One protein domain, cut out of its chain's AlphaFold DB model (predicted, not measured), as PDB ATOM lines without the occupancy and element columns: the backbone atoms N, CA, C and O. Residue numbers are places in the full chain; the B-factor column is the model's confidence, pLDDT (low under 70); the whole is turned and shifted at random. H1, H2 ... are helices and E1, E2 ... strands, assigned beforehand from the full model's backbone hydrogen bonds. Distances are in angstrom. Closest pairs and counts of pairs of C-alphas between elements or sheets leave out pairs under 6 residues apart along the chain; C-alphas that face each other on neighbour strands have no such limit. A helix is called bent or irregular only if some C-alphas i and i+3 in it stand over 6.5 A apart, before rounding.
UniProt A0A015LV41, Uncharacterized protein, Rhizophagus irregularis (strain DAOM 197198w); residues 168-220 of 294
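What this domain is: This is residues 168 to 220 of the 294 residues of an uncharacterized protein of Rhizophagus irregularis (strain DAOM 197198w) (UniProt A0A015LV41). A small hairpin of two short strands, E1 and E2, packs beside the longer helix H1 to make one end of a drawn-out domain, and a long link runs from H1 to a short helix, H2, at the far end. Residues 195 to 207, of which 195 to 197 belong to H1, stand free between the two ends, and the hairpin's loop, residues 173 to 178, also sticks out. The printed part has 53 residues, with two named strands and two named helices in the order E1, E2, H1, H2; the sheet, in the order E1, E2, is antiparallel, and the class is mixed, helices and strands. The whole is extended, with a radius of gyration of the C-alphas of 17.2 A, and its outline is a rod spanning 47 by 20 by 19 A.

Where its parts are: Strand E1 is residues 170 to 172, beginning at C-alpha 170 at (206.348, 290.240, 162.424). Strand E2 is residues 179 to 181. Helix H1, residues 184 to 197, measures 20.2 A from its first to its last C-alpha and begins at C-alpha 184 at (210.923, 298.497, 159.895). Helix H2, residues 214 to 220, measures 9.9 A and ends at C-alpha 220 at (198.083, 258.748, 144.771).

How they stand to each other: E1 and E2 form a hairpin of antiparallel neighbour strands, with 153 degrees between their directions. The C-alphas of Phe 171 and Leu 180 face each other at 4.6 A. N 181 and O 170 are within hydrogen-bond range at 2.8 A, as are N 172 and O 179 at 2.9 A. E1 and H1 have 4 pairs of C-alphas within 8 A; the closest are those of Val 170 and Ile 187, 6.0 A apart. E2 and H1 have 1 such pair, the C-alphas of Leu 181 and Ile 187, 5.9 A apart. H2 is apart from E1, E2 and H1. In H1 and H2 every O i to N i+4 pair is within hydrogen-bond range.

The domain as a whole: The two C-alphas farthest apart in the domain, those of Ala 183 and Asp 210, are 46.9 A apart. The printed part has no cut. The link from E2 to H1 is tight, with 2 residues, the link from E1 to E2 is short, with 6, and the link from H1 to H2 is long, with 16, residues 198 to 213. The mean pLDDT of the printed part is 83.6, and residues 200 to 205, in the long link, are under 70.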
ATOM      1  N   ASP A 168     203.568 295.861 159.591       88.31
ATOM      2  CA  ASP A 168     204.111 296.704 160.669       88.31
ATOM      3  C   ASP A 168     204.640 295.890 161.853       88.31
ATOM      4  O   ASP A 168     205.242 296.439 162.778       88.31
ATOM      5  N   ARG A 169     204.355 294.583 161.868       89.75
ATOM      6  CA  ARG A 169     204.719 293.667 162.948       89.75
ATOM      7  C   ARG A 169     204.935 292.264 162.403       89.75
ATOM      8  O   ARG A 169     204.075 291.753 161.688       89.75
ATOM      9  N   VAL A 170     206.039 291.632 162.782       89.44
ATOM     10  CA  VAL A 170     206.348 290.240 162.424       89.44
ATOM     11  C   VAL A 170     206.679 289.468 163.687       89.44
ATOM     12  O   VAL A 170     207.434 289.944 164.529       89.44
ATOM     13  N   PHE A 171     206.093 288.286 163.830       90.31
ATOM     14  CA  PHE A 171     206.384 287.377 164.930       90.31
ATOM     15  C   PHE A 171     207.353 286.307 164.430       90.31
ATOM     16  O   PHE A 171     207.081 285.673 163.412       90.31
ATOM     17  N   ILE A 172     208.485 286.140 165.110       88.62
ATOM     18  CA  ILE A 172     209.497 285.140 164.767       88.62
ATOM     19  C   ILE A 172     209.640 284.170 165.928       88.62
ATOM     20  O   ILE A 172     209.823 284.577 167.077       88.62
ATOM     21  N   ASP A 173     209.630 282.884 165.606       81.62
ATOM     22  CA  ASP A 173     209.966 281.827 166.546       81.62
ATOM     23  C   ASP A 173     211.490 281.811 166.755       81.62
ATOM     24  O   ASP A 173     212.244 281.241 165.967       81.62
ATOM     25  N   HIS A 174     211.962 282.503 167.796       76.50
ATOM     26  CA  HIS A 174     213.368 282.483 168.202       76.50
ATOM     27  C   HIS A 174     213.612 281.324 169.197       76.50
ATOM     28  O   HIS A 174     212.733 281.036 170.013       76.50
ATOM     29  N   PRO A 175     214.787 280.654 169.177       76.44
ATOM     30  CA  PRO A 175     215.027 279.398 169.907       76.44
ATOM     31  C   PRO A 175     214.757 279.422 171.417       76.44
ATOM     32  O   PRO A 175     214.486 278.386 172.013       76.44
ATOM     33  N   THR A 176     214.877 280.588 172.050       80.12
ATOM     34  CA  THR A 176     214.685 280.766 173.497       80.12
ATOM     35  C   THR A 176     213.300 281.281 173.868       80.12
ATOM     36  O   THR A 176     212.731 280.836 174.859       80.12
ATOM     37  N   GLN A 177     212.757 282.222 173.099       83.38
ATOM     38  CA  GLN A 177     211.406 282.748 173.273       83.38
ATOM     39  C   GLN A 177     210.962 283.430 171.980       83.38
ATOM     40  O   GLN A 177     211.806 284.039 171.324       83.38
ATOM     41  N   PRO A 178     209.672 283.411 171.628       87.88
ATOM     42  CA  PRO A 178     209.190 284.121 170.452       87.88
ATOM     43  C   PRO A 178     209.437 285.632 170.543       87.88
ATOM     44  O   PRO A 178     209.295 286.232 171.613       87.88
ATOM     45  N   GLN A 179     209.784 286.255 169.418       89.81
ATOM     46  CA  GLN A 179     210.106 287.679 169.340       89.81
ATOM     47  C   GLN A 179     209.135 288.407 168.406       89.81
ATOM     48  O   GLN A 179     208.939 288.013 167.258       89.81
ATOM     49  N   LEU A 180     208.557 289.510 168.892       92.19
ATOM     50  CA  LEU A 180     207.777 290.438 168.076       92.19
ATOM     51  C   LEU A 180     208.690 291.551 167.555       92.19
ATOM     52  O   LEU A 180     209.188 292.364 168.333       92.19
ATOM     53  N   LEU A 181     208.874 291.609 166.241       92.94
ATOM     54  CA  LEU A 181     209.576 292.691 165.566       92.94
ATOM     55  C   LEU A 181     208.601 293.807 165.203       92.94
ATOM     56  O   LEU A 181     207.558 293.557 164.600       92.94
ATOM     57  N   THR A 182     208.961 295.038 165.556       91.94
ATOM     58  CA  THR A 182     208.200 296.257 165.236       91.94
ATOM     59  C   THR A 182     209.039 297.307 164.505       91.94
ATOM     60  O   THR A 182     208.499 298.306 164.039       91.94
ATOM     61  N   ALA A 183     210.363 297.128 164.438       93.44
ATOM     62  CA  ALA A 183     211.252 298.042 163.733       93.44
ATOM     63  C   ALA A 183     211.237 297.729 162.222       93.44
ATOM     64  O   ALA A 183     211.382 296.561 161.858       93.44
ATOM     65  N   PRO A 184     211.103 298.734 161.329       90.88
ATOM     66  CA  PRO A 184     210.923 298.497 159.895       90.88
ATOM     67  C   PRO A 184     212.031 297.665 159.246       90.88
ATOM     68  O   PRO A 184     211.742 296.807 158.420       90.88
ATOM     69  N   LYS A 185     213.289 297.905 159.632       91.88
ATOM     70  CA  LYS A 185     214.440 297.185 159.083       91.88
ATOM     71  C   LYS A 185     214.432 295.713 159.496       91.88
ATOM     72  O   LYS A 185     214.550 294.844 158.646       91.88
ATOM     73  N   ASP A 186     214.211 295.451 160.782       90.88
ATOM     74  CA  ASP A 186     214.186 294.090 161.319       90.88
ATOM     75  C   ASP A 186     213.028 293.280 160.711       90.88
ATOM     76  O   ASP A 186     213.173 292.094 160.426       90.88
ATOM     77  N   ILE A 187     211.880 293.931 160.480       91.88
ATOM     78  CA  ILE A 187     210.741 293.337 159.773       91.88
ATOM     79  C   ILE A 187     211.118 292.968 158.334       91.88
ATOM     80  O   ILE A 187     210.829 291.849 157.914       91.88
ATOM     81  N   ASP A 188     211.743 293.882 157.586       90.00
ATOM     82  CA  ASP A 188     212.108 293.655 156.183       90.00
ATOM     83  C   ASP A 188     213.112 292.498 156.054       90.00
ATOM     84  O   ASP A 188     212.873 291.539 155.315       90.00
ATOM     85  N   ASP A 189     214.163 292.513 156.880       91.38
ATOM     86  CA  ASP A 189     215.178 291.458 156.934       91.38
ATOM     87  C   ASP A 189     214.549 290.086 157.259       91.38
ATOM     88  O   ASP A 189     214.852 289.073 156.619       91.38
ATOM     89  N   ALA A 190     213.614 290.043 158.214       90.81
ATOM     90  CA  ALA A 190     212.913 288.821 158.595       90.81
ATOM     91  C   ALA A 190     211.992 288.276 157.495       90.81
ATOM     92  O   ALA A 190     211.963 287.065 157.255       90.81
ATOM     93  N   VAL A 191     211.243 289.155 156.822       88.81
ATOM     94  CA  VAL A 191     210.329 288.789 155.730       88.81
ATOM     95  C   VAL A 191     211.115 288.237 154.547       88.81
ATOM     96  O   VAL A 191     210.777 287.167 154.037       88.81
ATOM     97  N   VAL A 192     212.191 288.920 154.144       88.50
ATOM     98  CA  VAL A 192     213.077 288.460 153.067       88.50
ATOM     99  C   VAL A 192     213.649 287.086 153.404       88.50
ATOM    100  O   VAL A 192     213.540 286.162 152.595       88.50
ATOM    101  N   ASN A 193     214.192 286.915 154.612       88.75
ATOM    102  CA  ASN A 193     214.768 285.645 155.040       88.75
ATOM    103  C   ASN A 193     213.736 284.504 155.064       88.75
ATOM    104  O   ASN A 193     214.040 283.396 154.623       88.75
ATOM    105  N   HIS A 194     212.514 284.761 155.541       88.19
ATOM    106  CA  HIS A 194     211.440 283.771 155.522       88.19
ATOM    107  C   HIS A 194     211.111 283.347 154.087       88.19
ATOM    108  O   HIS A 194     211.200 282.166 153.766       88.19
ATOM    109  N   PHE A 195     210.785 284.286 153.194       85.56
ATOM    110  CA  PHE A 195     210.340 283.938 151.841       85.56
ATOM    111  C   PHE A 195     211.437 283.331 150.959       85.56
ATOM    112  O   PHE A 195     211.121 282.563 150.051       85.56
ATOM    113  N   GLN A 196     212.711 283.611 151.237       85.62
ATOM    114  CA  GLN A 196     213.823 282.947 150.554       85.62
ATOM    115  C   GLN A 196     214.026 281.492 151.000       85.62
ATOM    116  O   GLN A 196     214.506 280.687 150.206       85.62
ATOM    117  N   ASN A 197     213.662 281.142 152.240       83.81
ATOM    118  CA  ASN A 197     214.044 279.862 152.851       83.81
ATOM    119  C   ASN A 197     212.870 278.969 153.286       83.81
ATOM    120  O   ASN A 197     213.098 277.813 153.640       83.81
ATOM    121  N   PHE A 198     211.623 279.457 153.279       79.31
ATOM    122  CA  PHE A 198     210.471 278.684 153.771       79.31
ATOM    123  C   PHE A 198     210.159 277.453 152.912       79.31
ATOM    124  O   PHE A 198     209.554 276.502 153.404       79.31
ATOM    125  N   VAL A 199     210.581 277.455 151.642       71.88
ATOM    126  CA  VAL A 199     210.559 276.271 150.782       71.88
ATOM    127  C   VAL A 199     211.959 275.663 150.777       71.88
ATOM    128  O   VAL A 199     212.894 276.302 150.290       71.88
ATOM    129  N   PRO A 200     212.140 274.428 151.268       67.44
ATOM    130  CA  PRO A 200     213.421 273.750 151.161       67.44
ATOM    131  C   PRO A 200     213.796 273.579 149.681       67.44
ATOM    132  O   PRO A 200     213.186 272.790 148.968       67.44
ATOM    133  N   ILE A 201     214.843 274.271 149.212       60.34
ATOM    134  CA  ILE A 201     215.365 274.153 147.828       60.34
ATOM    135  C   ILE A 201     215.965 272.749 147.563       60.34
ATOM    136  O   ILE A 201     216.308 272.383 146.442       60.34
ATOM    137  N   LYS A 202     216.067 271.907 148.595       59.81
ATOM    138  CA  LYS A 202     216.604 270.550 148.504       59.81
ATOM    139  C   LYS A 202     215.490 269.549 148.234       59.81
ATOM    140  O   LYS A 202     215.036 268.852 149.135       59.81
ATOM    141  N   SER A 203     215.047 269.451 146.993       56.34
ATOM    142  CA  SER A 203     214.301 268.278 146.543       56.34
ATOM    143  C   SER A 203     214.677 268.006 145.100       56.34
ATOM    144  O   SER A 203     214.152 268.622 144.178       56.34
ATOM    145  N   THR A 204     215.619 267.084 144.897       65.69
ATOM    146  CA  THR A 204     215.638 266.309 143.654       65.69
ATOM    147  C   THR A 204     214.223 265.775 143.431       65.69
ATOM    148  O   THR A 204     213.656 265.226 144.382       65.69
ATOM    149  N   PRO A 205     213.626 265.963 142.241       69.81
ATOM    150  CA  PRO A 205     212.287 265.469 141.973       69.81
ATOM    151  C   PRO A 205     212.198 263.968 142.289       69.81
ATOM    152  O   PRO A 205     213.127 263.231 141.940       69.81
ATOM    153  N   PRO A 206     211.125 263.506 142.952       70.81
ATOM    154  CA  PRO A 206     210.896 262.080 143.160       70.81
ATOM    155  C   PRO A 206     210.822 261.369 141.801       70.81
ATOM    156  O   PRO A 206     210.183 261.857 140.870       70.81
ATOM    157  N   VAL A 207     211.526 260.241 141.675       80.00
ATOM    158  CA  VAL A 207     211.711 259.515 140.401       80.00
ATOM    159  C   VAL A 207     210.550 258.547 140.134       80.00
ATOM    160  O   VAL A 207     210.268 258.213 138.987       80.00
ATOM    161  N   SER A 208     209.846 258.121 141.186       83.12
ATOM    162  CA  SER A 208     208.640 257.290 141.110       83.12
ATOM    163  C   SER A 208     207.658 257.611 142.240       83.12
ATOM    164  O   SER A 208     208.013 258.275 143.220       83.12
ATOM    165  N   ILE A 209     206.427 257.101 142.128       81.12
ATOM    166  CA  ILE A 209     205.405 257.190 143.183       81.12
ATOM    167  C   ILE A 209     205.928 256.615 144.511       81.12
ATOM    168  O   ILE A 209     205.699 257.213 145.557       81.12
ATOM    169  N   ASP A 210     206.724 255.544 144.470       80.81
ATOM    170  CA  ASP A 210     207.315 254.905 145.662       80.81
ATOM    171  C   ASP A 210     208.332 255.791 146.397       80.81
ATOM    172  O   ASP A 210     208.647 255.559 147.560       80.81
ATOM    173  N   THR A 211     208.868 256.811 145.718       84.88
ATOM    174  CA  THR A 211     209.802 257.784 146.307       84.88
ATOM    175  C   THR A 211     209.101 259.029 146.855       84.88
ATOM    176  O   THR A 211     209.765 259.943 147.348       84.88
ATOM    177  N   LEU A 212     207.767 259.096 146.759       83.81
ATOM    178  CA  LEU A 212     206.989 260.200 147.307       83.81
ATOM    179  C   LEU A 212     206.925 260.118 148.839       83.81
ATOM    180  O   LEU A 212     206.788 259.030 149.392       83.81
ATOM    181  N   PRO A 213     206.933 261.264 149.543       85.75
ATOM    182  CA  PRO A 213     206.611 261.298 150.966       85.75
ATOM    183  C   PRO A 213     205.241 260.668 151.253       85.75
ATOM    184  O   PRO A 213     204.317 260.836 150.454       85.75
ATOM    185  N   ASP A 214     205.076 260.049 152.426       85.31
ATOM    186  CA  ASP A 214     203.881 259.278 152.821       85.31
ATOM    187  C   ASP A 214     202.552 259.986 152.540       85.31
ATOM    188  O   ASP A 214     201.606 259.373 152.046       85.31
ATOM    189  N   ARG A 215     202.484 261.300 152.804       87.75
ATOM    190  CA  ARG A 215     201.298 262.122 152.521       87.75
ATOM    191  C   ARG A 215     200.875 262.030 151.053       87.75
ATOM    192  O   ARG A 215     199.686 261.951 150.765       87.75
ATOM    193  N   TRP A 216     201.839 262.108 150.143       87.31
ATOM    194  CA  TRP A 216     201.596 262.076 148.707       87.31
ATOM    195  C   TRP A 216     201.434 260.648 148.206       87.31
ATOM    196  O   TRP A 216     200.513 260.411 147.438       87.31
ATOM    197  N   SER A 217     202.239 259.699 148.693       87.62
ATOM    198  CA  SER A 217     202.056 258.274 148.386       87.62
ATOM    199  C   SER A 217     200.621 257.819 148.697       87.62
ATOM    200  O   SER A 217     199.914 257.327 147.820       87.62
ATOM    201  N   SER A 218     200.120 258.158 149.889       87.88
ATOM    202  CA  SER A 218     198.732 257.895 150.304       87.88
ATOM    203  C   SER A 218     197.691 258.555 149.395       87.88
ATOM    204  O   SER A 218     196.644 257.972 149.141       87.88
ATOM    205  N   ALA A 219     197.958 259.766 148.900       89.06
ATOM    206  CA  ALA A 219     197.024 260.503 148.047       89.06
ATOM    207  C   ALA A 219     196.952 259.969 146.606       89.06
ATOM    208  O   ALA A 219     195.935 260.165 145.946       89.06
ATOM    209  N   TYR A 220     198.019 259.329 146.116       87.31
ATOM    210  CA  TYR A 220     198.083 258.748 144.771       87.31
ATOM    211  C   TYR A 220     197.764 257.249 144.736       87.31
ATOM    212  O   TYR A 220     197.720 256.669 143.650       87.31
TER     213      TYR A 220